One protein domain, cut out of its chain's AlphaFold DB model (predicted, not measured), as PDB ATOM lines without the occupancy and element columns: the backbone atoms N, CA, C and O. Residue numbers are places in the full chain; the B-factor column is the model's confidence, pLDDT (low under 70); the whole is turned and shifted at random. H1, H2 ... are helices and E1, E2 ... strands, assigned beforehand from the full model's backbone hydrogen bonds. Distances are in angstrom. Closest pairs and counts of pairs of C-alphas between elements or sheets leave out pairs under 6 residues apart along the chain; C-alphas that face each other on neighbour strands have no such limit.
ATOM      1  N   ILE A  45      17.606-124.638  56.342       96.25
ATOM      2  CA  ILE A  45      19.018-124.761  55.964       96.25
ATOM      3  C   ILE A  45      19.813-125.257  57.173       96.25
ATOM      4  O   ILE A  45      19.891-124.585  58.207       96.25
ATOM      5  N   ASN A  46      20.448-126.414  57.036       95.38
ATOM      6  CA  ASN A  46      21.252-127.043  58.072       95.38
ATOM      7  C   ASN A  46      22.731-126.654  57.946       95.38
ATOM      8  O   ASN A  46      23.399-126.925  56.949       95.38
ATOM      9  N   ILE A  47      23.275-126.068  59.007       92.56
ATOM     10  CA  ILE A  47      24.658-125.598  59.102       92.56
ATOM     11  C   ILE A  47      25.424-126.519  60.054       92.56
ATOM     12  O   ILE A  47      25.125-126.595  61.249       92.56
ATOM     13  N   GLY A  48      26.428-127.226  59.538       88.81
ATOM     14  CA  GLY A  48      27.211-128.187  60.313       88.81
ATOM     15  C   GLY A  48      28.182-127.508  61.279       88.81
ATOM     16  O   GLY A  48      29.022-126.707  60.865       88.81
ATOM     17  N   ILE A  49      28.128-127.877  62.562       84.88
ATOM     18  CA  ILE A  49      29.073-127.418  63.590       84.88
ATOM     19  C   ILE A  49      29.792-128.597  64.258       84.88
ATOM     20  O   ILE A  49      29.186-129.604  64.625       84.88
ATOM     21  N   SER A  50      31.104-128.460  64.450       73.94
ATOM     22  CA  SER A  50      31.966-129.464  65.097       73.94
ATOM     23  C   SER A  50      32.425-129.058  66.499       73.94
ATOM     24  O   SER A  50      32.818-129.907  67.302       73.94
ATOM     25  N   ALA A  51      32.361-127.763  66.818       68.56
ATOM     26  CA  ALA A  51      32.786-127.232  68.105       68.56
ATOM     27  C   ALA A  51      31.963-127.827  69.259       68.56
ATOM     28  O   ALA A  51      30.765-128.089  69.130       68.56
ATOM     29  N   ARG A  52      32.596-127.975  70.433       64.75
ATOM     30  CA  ARG A  52      31.933-128.449  71.663       64.75
ATOM     31  C   ARG A  52      30.745-127.578  72.088       64.75
ATOM     32  O   ARG A  52      29.947-128.017  72.904       64.75
ATOM     33  N   THR A  53      30.587-126.381  71.529       59.91
ATOM     34  CA  THR A  53      29.380-125.557  71.682       59.91
ATOM     35  C   THR A  53      28.113-126.274  71.207       59.91
ATOM     36  O   THR A  53      27.052-126.034  71.773       59.91
ATOM     37  N   GLY A  54      28.211-127.214  70.260       60.22
ATOM     38  CA  GLY A  54      27.094-128.074  69.854       60.22
ATOM     39  C   GLY A  54      26.667-129.113  70.902       60.22
ATOM     40  O   GLY A  54      25.585-129.675  70.794       60.22
ATOM     41  N   LEU A  55      27.465-129.323  71.955       65.75
ATOM     42  CA  LEU A  55      27.083-130.105  73.141       65.75
ATOM     43  C   LEU A  55      26.374-129.252  74.205       65.75
ATOM     44  O   LEU A  55      26.051-129.746  75.287       65.75
ATOM     45  N   SER A  56      26.173-127.958  73.940       74.00
ATOM     46  CA  SER A  56      25.467-127.075  74.858       74.00
ATOM     47  C   SER A  56      24.017-127.518  75.013       74.00
ATOM     48  O   SER A  56      23.317-127.759  74.030       74.00
ATOM     49  N   LYS A  57      23.528-127.521  76.257       77.06
ATOM     50  CA  LYS A  57      22.102-127.715  76.560       77.06
ATOM     51  C   LYS A  57      21.217-126.655  75.892       77.06
ATOM     52  O   LYS A  57      20.036-126.901  75.679       77.06
ATOM     53  N   ASN A  58      21.801-125.519  75.514       84.25
ATOM     54  CA  ASN A  58      21.088-124.386  74.933       84.25
ATOM     55  C   ASN A  58      21.039-124.438  73.396       84.25
ATOM     56  O   ASN A  58      20.524-123.508  72.785       84.25
ATOM     57  N   LEU A  59      21.556-125.491  72.739       86.56
ATOM     58  CA  LEU A  59      21.541-125.574  71.271       86.56
ATOM     59  C   LEU A  59      20.115-125.485  70.699       86.56
ATOM     60  O   LEU A  59      19.918-124.895  69.641       86.56
ATOM     61  N   SER A  60      19.118-126.025  71.408       89.62
ATOM     62  CA  SER A  60      17.711-125.925  71.001       89.62
ATOM     63  C   SER A  60      17.207-124.479  70.993       89.62
ATOM     64  O   SER A  60      16.586-124.061  70.024       89.62
ATOM     65  N   GLU A  61      17.499-123.710  72.042       92.25
ATOM     66  CA  GLU A  61      17.103-122.298  72.166       92.25
ATOM     67  C   GLU A  61      17.816-121.423  71.125       92.25
ATOM     68  O   GLU A  61      17.198-120.574  70.482       92.25
ATOM     69  N   VAL A  62      19.107-121.688  70.893       92.12
ATOM     70  CA  VAL A  62      19.882-121.038  69.828       92.12
ATOM     71  C   VAL A  62      19.265-121.325  68.462       92.12
ATOM     72  O   VAL A  62      19.077-120.397  67.685       92.12
ATOM     73  N   ASN A  63      18.919-122.580  68.171       93.94
ATOM     74  CA  ASN A  63      18.306-122.958  66.898       93.94
ATOM     75  C   ASN A  63      16.903-122.378  66.715       93.94
ATOM     76  O   ASN A  63      16.542-122.038  65.593       93.94
ATOM     77  N   GLN A  64      16.125-122.242  67.789       95.00
ATOM     78  CA  GLN A  64      14.837-121.562  67.725       95.00
ATOM     79  C   GLN A  64      15.028-120.086  67.372       95.00
ATOM     80  O   GLN A  64      14.497-119.628  66.367       95.00
ATOM     81  N   THR A  65      15.870-119.381  68.130       96.06
ATOM     82  CA  THR A  65      16.144-117.952  67.915       96.06
ATOM     83  C   THR A  65      16.730-117.687  66.526       96.06
ATOM     84  O   THR A  65      16.329-116.750  65.843       96.06
ATOM     85  N   LEU A  66      17.680-118.522  66.090       95.56
ATOM     86  CA  LEU A  66      18.287-118.435  64.763       95.56
ATOM     87  C   LEU A  66      17.254-118.691  63.661       95.56
ATOM     88  O   LEU A  66      17.221-117.947  62.682       95.56
ATOM     89  N   GLY A  67      16.420-119.720  63.825       97.25
ATOM     90  CA  GLY A  67      15.363-120.059  62.880       97.25
ATOM     91  C   GLY A  67      14.352-118.927  62.725       97.25
ATOM     92  O   GLY A  67      14.088-118.520  61.602       97.25
ATOM     93  N   ASP A  68      13.865-118.365  63.833       96.69
ATOM     94  CA  ASP A  68      12.877-117.279  63.822       96.69
ATOM     95  C   ASP A  68      13.453-116.010  63.166       96.69
ATOM     96  O   ASP A  68      12.820-115.408  62.303       96.69
ATOM     97  N   LEU A  69      14.701-115.656  63.494       97.69
ATOM     98  CA  LEU A  69      15.392-114.504  62.904       97.69
ATOM     99  C   LEU A  69      15.607-114.646  61.391       97.69
ATOM    100  O   LEU A  69      15.539-113.663  60.653       97.69
ATOM    101  N   THR A  70      15.965-115.844  60.932       97.12
ATOM    102  CA  THR A  70      16.258-116.088  59.513       97.12
ATOM    103  C   THR A  70      14.984-116.229  58.694       97.12
ATOM    104  O   THR A  70      14.918-115.695  57.589       97.12
ATOM    105  N   GLU A  71      13.936-116.819  59.263       96.31
ATOM    106  CA  GLU A  71      12.615-116.847  58.647       96.31
ATOM    107  C   GLU A  71      12.090-115.430  58.415       96.31
ATOM    108  O   GLU A  71      11.726-115.094  57.291       96.31
ATOM    109  N   GLU A  72      12.142-114.574  59.441       96.94
ATOM    110  CA  GLU A  72      11.693-113.182  59.346       96.94
ATOM    111  C   GLU A  72      12.470-112.394  58.280       96.94
ATOM    112  O   GLU A  72      11.891-111.614  57.525       96.94
ATOM    113  N   LYS A  73      13.793-112.581  58.215       95.44
ATOM    114  CA  LYS A  73      14.662-111.756  57.363       95.44
ATOM    115  C   LYS A  73      14.760-112.224  55.922       95.44
ATOM    116  O   LYS A  73      14.897-111.389  55.032       95.44
ATOM    117  N   ILE A  74      14.805-113.534  55.710       93.38
ATOM    118  CA  ILE A  74      15.159-114.132  54.418       93.38
ATOM    119  C   ILE A  74      14.239-115.294  54.022       93.38
ATOM    120  O   ILE A  74      14.498-115.949  53.018       93.38
ATOM    121  N   GLY A  75      13.163-115.554  54.776       95.31
ATOM    122  CA  GLY A  75      12.150-116.554  54.422       95.31
ATOM    123  C   GLY A  75      12.615-118.008  54.528       95.31
ATOM    124  O   GLY A  75      11.972-118.893  53.970       95.31
ATOM    125  N   VAL A  76      13.727-118.269  55.223       96.38
ATOM    126  CA  VAL A  76      14.282-119.614  55.443       96.38
ATOM    127  C   VAL A  76      14.708-119.782  56.891       96.38
ATOM    128  O   VAL A  76      15.245-118.855  57.487       96.38
ATOM    129  N   ARG A  77      14.529-120.974  57.458       97.06
ATOM    130  CA  ARG A  77      14.952-121.278  58.829       97.06
ATOM    131  C   ARG A  77      16.359-121.857  58.833       97.06
ATOM    132  O   ARG A  77      16.578-122.975  58.382       97.06
ATOM    133  N   ALA A  78      17.328-121.142  59.384       96.62
ATOM    134  CA  ALA A  78      18.655-121.695  59.617       96.62
ATOM    135  C   ALA A  78      18.691-122.531  60.905       96.62
ATOM    136  O   ALA A  78      18.157-122.139  61.945       96.62
ATOM    137  N   ARG A  79      19.377-123.675  60.853       95.12
ATOM    138  CA  ARG A  79      19.543-124.596  61.980       95.12
ATOM    139  C   ARG A  79      20.986-125.062  62.090       95.12
ATOM    140  O   ARG A  79      21.565-125.558  61.134       95.12
ATOM    141  N   LEU A  80      21.559-124.980  63.285       92.44
ATOM    142  CA  LEU A  80      22.858-125.568  63.587       92.44
ATOM    143  C   LEU A  80      22.705-127.061  63.893       92.44
ATOM    144  O   LEU A  80      21.940-127.456  64.781       92.44
ATOM    145  N   VAL A  81      23.480-127.888  63.196       90.56
ATOM    146  CA  VAL A  81      23.534-129.341  63.379       90.56
ATOM    147  C   VAL A  81      24.895-129.709  63.951       90.56
ATOM    148  O   VAL A  81      25.922-129.578  63.283       90.56
ATOM    149  N   TRP A  82      24.919-130.170  65.204       87.69
ATOM    150  CA  TRP A  82      26.152-130.691  65.785       87.69
ATOM    151  C   TRP A  82      26.479-132.047  65.174       87.69
ATOM    152  O   TRP A  82      25.752-133.019  65.364       87.69
ATOM    153  N   THR A  83      27.578-132.108  64.432       84.38
ATOM    154  CA  THR A  83      27.941-133.312  63.678       84.38
ATOM    155  C   THR A  83      28.877-134.222  64.467       84.38
ATOM    156  O   THR A  83      29.039-135.393  64.128       84.38
ATOM    157  N   GLY A  84      29.534-133.690  65.506       76.69
ATOM    158  CA  GLY A  84      30.592-134.390  66.240       76.69
ATOM    159  C   GLY A  84      31.795-134.767  65.366       76.69
ATOM    160  O   GLY A  84      32.658-135.533  65.794       76.69
ATOM    161  N   LEU A  85      31.857-134.256  64.132       74.25
ATOM    162  CA  LEU A  85      32.890-134.601  63.172       74.25
ATOM    163  C   LEU A  85      34.115-133.733  63.402       74.25
ATOM    164  O   LEU A  85      34.039-132.509  63.445       74.25
ATOM    165  N   ASN A  86      35.268-134.382  63.483       65.31
ATOM    166  CA  ASN A  86      36.528-133.688  63.336       65.31
ATOM    167  C   ASN A  86      36.761-133.455  61.839       65.31
ATOM    168  O   ASN A  86      36.900-134.412  61.069       65.31
ATOM    169  N   SER A  87      36.812-132.190  61.432       59.41
ATOM    170  CA  SER A  87      37.119-131.782  60.063       59.41
ATOM    171  C   SER A  87      38.532-132.183  59.622       59.41
ATOM    172  O   SER A  87      38.877-131.953  58.486       59.41
ATOM    173  N   SER A  88      39.367-132.853  60.420       57.50
ATOM    174  CA  SER A  88      40.585-133.496  59.896       57.50
ATOM    175  C   SER A  88      40.359-134.900  59.309       57.50
ATOM    176  O   SER A  88      41.255-135.445  58.665       57.50
ATOM    177  N   GLN A  89      39.183-135.517  59.494       60.69
ATOM    178  CA  GLN A  89      38.924-136.883  59.023       60.69
ATOM    179  C   GLN A  89      38.434-136.922  57.565       60.69
ATOM    180  O   GLN A  89      37.472-136.249  57.194       60.69
ATOM    181  N   GLY A  90      39.049-137.784  56.743       60.03
ATOM    182  CA  GLY A  90      38.839-137.859  55.286       60.03
ATOM    183  C   GLY A  90      37.409-138.149  54.797       60.03
ATOM    184  O   GLY A  90      37.108-137.877  53.640       60.03
ATOM    185  N   ASN A  91      36.504-138.617  55.666       71.56
ATOM    186  CA  ASN A  91      35.100-138.908  55.330       71.56
ATOM    187  C   ASN A  91      34.097-137.853  55.840       71.56
ATOM    188  O   ASN A  91      32.895-138.121  55.861       71.56
ATOM    189  N   SER A  92      34.560-136.672  56.274       80.00
ATOM    190  CA  SER A  92      33.692-135.638  56.863       80.00
ATOM    191  C   SER A  92      32.551-135.207  55.928       80.00
ATOM    192  O   SER A  92      31.400-135.186  56.359       80.00
ATOM    193  N   TYR A  93      32.825-134.949  54.642       85.81
ATOM    194  CA  TYR A  93      31.796-134.543  53.670       85.81
ATOM    195  C   TYR A  93      30.611-135.520  53.598       85.81
ATOM    196  O   TYR A  93      29.467-135.133  53.823       85.81
ATOM    197  N   TYR A  94      30.878-136.807  53.352       87.38
ATOM    198  CA  TYR A  94      29.818-137.808  53.189       87.38
ATOM    199  C   TYR A  94      28.988-137.999  54.461       87.38
ATOM    200  O   TYR A  94      27.779-138.194  54.378       87.38
ATOM    201  N   LYS A  95      29.618-137.907  55.637       87.31
ATOM    202  CA  LYS A  95      28.909-137.983  56.920       87.31
ATOM    203  C   LYS A  95      28.020-136.764  57.153       87.31
ATOM    204  O   LYS A  95      26.883-136.929  57.569       87.31
ATOM    205  N   ASN A  96      28.498-135.559  56.845       87.94
ATOM    206  CA  ASN A  96      27.665-134.356  56.914       87.94
ATOM    207  C   ASN A  96      26.459-134.454  55.968       87.94
ATOM    208  O   ASN A  96      25.342-134.155  56.374       87.94
ATOM    209  N   ARG A  97      26.660-134.966  54.747       88.75
ATOM    210  CA  ARG A  97      25.565-135.202  53.798       88.75
ATOM    211  C   ARG A  97      24.530-136.200  54.329       88.75
ATOM    212  O   ARG A  97      23.339-135.983  54.153       88.75
ATOM    213  N   GLN A  98      24.961-137.272  54.999       89.81
ATOM    214  CA  GLN A  98      24.050-138.225  55.657       89.81
ATOM    215  C   GLN A  98      23.254-137.595  56.808       89.81
ATOM    216  O   GLN A  98      22.148-138.040  57.095       89.81
ATOM    217  N   LEU A  99      23.807-136.566  57.452       88.94
ATOM    218  CA  LEU A  99      23.142-135.780  58.493       88.94
ATOM    219  C   LEU A  99      22.263-134.650  57.926       88.94
ATOM    220  O   LEU A  99      21.705-133.884  58.707       88.94
ATOM    221  N   GLY A 100      22.157-134.528  56.597       91.44
ATOM    222  CA  GLY A 100      21.367-133.489  55.937       91.44
ATOM    223  C   GLY A 100      21.950-132.084  56.078       91.44
ATOM    224  O   GLY A 100      21.192-131.125  56.085       91.44
ATOM    225  N   VAL A 101      23.269-131.949  56.255       92.81
ATOM    226  CA  VAL A 101      23.937-130.642  56.336       92.81
ATOM    227  C   VAL A 101      24.098-130.037  54.942       92.81
ATOM    228  O   VAL A 101      24.693-130.666  54.067       92.81
ATOM    229  N   ASP A 102      23.655-128.790  54.793       94.12
ATOM    230  CA  ASP A 102      23.726-128.009  53.555       94.12
ATOM    231  C   ASP A 102      24.985-127.134  53.512       94.12
ATOM    232  O   ASP A 102      25.677-127.066  52.497       94.12
ATOM    233  N   ILE A 103      25.324-126.495  54.639       91.81
ATOM    234  CA  ILE A 103      26.483-125.600  54.758       91.81
ATOM    235  C   ILE A 103      27.549-126.236  55.648       91.81
ATOM    236  O   ILE A 103      27.319-126.545  56.821       91.81
ATOM    237  N   LEU A 104      28.750-126.394  55.089       86.06
ATOM    238  CA  LEU A 104      29.885-127.049  55.731       86.06
ATOM    239  C   LEU A 104      30.941-126.035  56.169       86.06
ATOM    240  O   LEU A 104      31.361-125.182  55.391       86.06
ATOM    241  N   ASN A 105      31.464-126.207  57.383       81.50
ATOM    242  CA  ASN A 105      32.750-125.627  57.752       81.50
ATOM    243  C   ASN A 105      33.862-126.651  57.487       81.50
ATOM    244  O   ASN A 105      33.860-127.740  58.065       81.50
ATOM    245  N   ILE A 106      34.798-126.310  56.603       78.88
ATOM    246  CA  ILE A 106      35.900-127.186  56.192       78.88
ATOM    247  C   ILE A 106      37.227-126.436  56.225       78.88
ATOM    248  O   ILE A 106      37.282-125.225  56.012       78.88
ATOM    249  N   TYR A 107      38.305-127.168  56.489       75.50
ATOM    250  CA  TYR A 107      39.656-126.626  56.385       75.50
ATOM    251  C   TYR A 107      40.095-126.524  54.920       75.50
ATOM    252  O   TYR A 107      39.618-127.271  54.063       75.50
ATOM    253  N   PHE A 108      41.054-125.638  54.638       74.50
ATOM    254  CA  PHE A 108      41.527-125.371  53.276       74.50
ATOM    255  C   PHE A 108      42.051-126.626  52.550       74.50
ATOM    256  O   PHE A 108      41.761-126.849  51.378       74.50
ATOM    257  N   ASN A 109      42.755-127.510  53.261       70.19
ATOM    258  CA  ASN A 109      43.252-128.770  52.696       70.19
ATOM    259  C   ASN A 109      42.129-129.728  52.247       70.19
ATOM    260  O   ASN A 109      42.331-130.532  51.340       70.19
ATOM    261  N   GLN A 110      40.953-129.666  52.874       76.75
ATOM    262  CA  GLN A 110      39.780-130.434  52.458       76.75
ATOM    263  C   GLN A 110      38.998-129.733  51.361       76.75
ATOM    264  O   GLN A 110      38.495-130.404  50.466       76.75
ATOM    265  N   PHE A 111      38.903-128.406  51.447       82.50
ATOM    266  CA  PHE A 111      38.255-127.572  50.445       82.50
ATOM    267  C   PHE A 111      38.769-127.906  49.049       82.50
ATOM    268  O   PHE A 111      37.974-128.299  48.198       82.50
ATOM    269  N   GLU A 112      40.089-127.894  48.850       80.69
ATOM    270  CA  GLU A 112      40.661-128.183  47.533       80.69
ATOM    271  C   GLU A 112      40.377-129.624  47.084       80.69
ATOM    272  O   GLU A 112      40.035-129.873  45.929       80.69
ATOM    273  N   ASN A 113      40.410-130.587  48.012       83.88
ATOM    274  CA  ASN A 113      40.060-131.972  47.700       83.88
ATOM    275  C   ASN A 113      38.594-132.139  47.271       83.88
ATOM    276  O   ASN A 113      38.297-132.956  46.401       83.88
ATOM    277  N   TYR A 114      37.672-131.417  47.910       87.56
ATOM    278  CA  TYR A 114      36.241-131.485  47.618       87.56
ATOM    279  C   TYR A 114      35.888-130.717  46.344       87.56
ATOM    280  O   TYR A 114      35.073-131.212  45.564       87.56
ATOM    281  N   ARG A 115      36.559-129.587  46.089       86.12
ATOM    282  CA  ARG A 115      36.475-128.834  44.834       86.12
ATOM    283  C   ARG A 115      36.875-129.705  43.643       86.12
ATOM    284  O   ARG A 115      36.062-129.915  42.756       86.12
ATOM    285  N   GLN A 116      38.058-130.328  43.683       85.56
ATOM    286  CA  GLN A 116      38.558-131.206  42.605       85.56
ATOM    287  C   GLN A 116      37.674-132.433  42.331       85.56
ATOM    288  O   GLN A 116      37.737-133.029  41.257       85.56
ATOM    289  N   LYS A 117      36.870-132.851  43.313       89.56
ATOM    290  CA  LYS A 117      35.922-133.967  43.191       89.56
ATOM    291  C   LYS A 117      34.515-133.519  42.786       89.56
ATOM    292  O   LYS A 117      33.617-134.359  42.785       89.56
ATOM    293  N   ASN A 118      34.311-132.235  42.482       89.94
ATOM    294  CA  ASN A 118      33.013-131.635  42.165       89.94
ATOM    295  C   ASN A 118      31.952-131.904  43.247       89.94
ATOM    296  O   ASN A 118      30.805-132.237  42.953       89.94
ATOM    297  N   LEU A 119      32.351-131.824  44.521       90.19
ATOM    298  CA  LEU A 119      31.468-132.067  45.671       90.19
ATOM    299  C   LEU A 119      30.870-130.783  46.264       90.19
ATOM    300  O   LEU A 119      29.978-130.866  47.112       90.19
ATOM    301  N   LEU A 120      31.384-129.622  45.859       91.00
ATOM    302  CA  LEU A 120      30.973-128.302  46.329       91.00
ATOM    303  C   LEU A 120      30.143-127.604  45.248       91.00
ATOM    304  O   LEU A 120      30.392-127.797  44.059       91.00
ATOM    305  N   LEU A 121      29.169-126.802  45.672       92.50
ATOM    306  CA  LEU A 121      28.389-125.954  44.776       92.50
ATOM    307  C   LEU A 121      29.278-124.825  44.247       92.50
ATOM    308  O   LEU A 121      29.933-124.149  45.041       92.50
TER     309      LEU A 121
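AT A GLANCE: This is residues 45 to 121 of the 269 residues of an uncharacterized protein of Lachnospiraceae bacterium (UniProt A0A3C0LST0). A small two-stranded parallel sheet, E1 beside E2, stands between a long helix on one side, H2, packed along E2, and a looser part on the other side, where H3 and H4 lie beyond E1. H1 is a short turn at the end of the sheet where E2 ends, and H4 makes the far end of the longest axis. The 77 printed residues hold four named helices and two named strands in the order E1, H1, H2, E2, H3, H4, a mixed class. The whole is only just compact, close to loose, with a radius of gyration of the C-alphas of 13.5 A and spans of 36 by 27 by 20 A.

IN THESE COORDINATES: Find C-alpha 45 at (19.018, -124.761, 55.964); there E1, residues 45 to 49, begins. Next come H1, residues 52 to 55, and H2, residues 59 to 74, 21.3 A long. E2, residues 77 to 82, runs 16.2 A to C-alpha 82 at (26.152, -130.691, 65.785). H3 is residues 92 to 98; H4, residues 108 to 116, 12.5 A long, ends at C-alpha 116 at (38.558, -131.206, 42.605).

HOW THE PARTS SIT: Look first at E1 and E2, parallel at 27 degrees: N 45 and O 77 are 2.8 A apart, N 81 and O 47 2.9 A, both within hydrogen-bond range. E1, H1 H2, E2 form a strand-helix-strand unit, two parallel neighbour strands with helices between, its crossover right-handed. The closest C-alphas of H2 and E2, Gly 67 and Arg 77, are 4.3 A apart; those of E1 and H3, Gly 48 and Asn 96, 7.1 A. H3 and H4 are only just apart, closest 8.1 A. Every O i to N i+4 pair is within range in H2 and H3, 4 of 5 in H4; H1 is too short for one.

THE WHOLE: The C-alphas farthest apart, Lys 57 and Gln 116, are 37.9 A apart. The printed part has no cut, and no link between its elements is long. Look for pLDDT under 70 at residues 51 to 55 and 86 to 90.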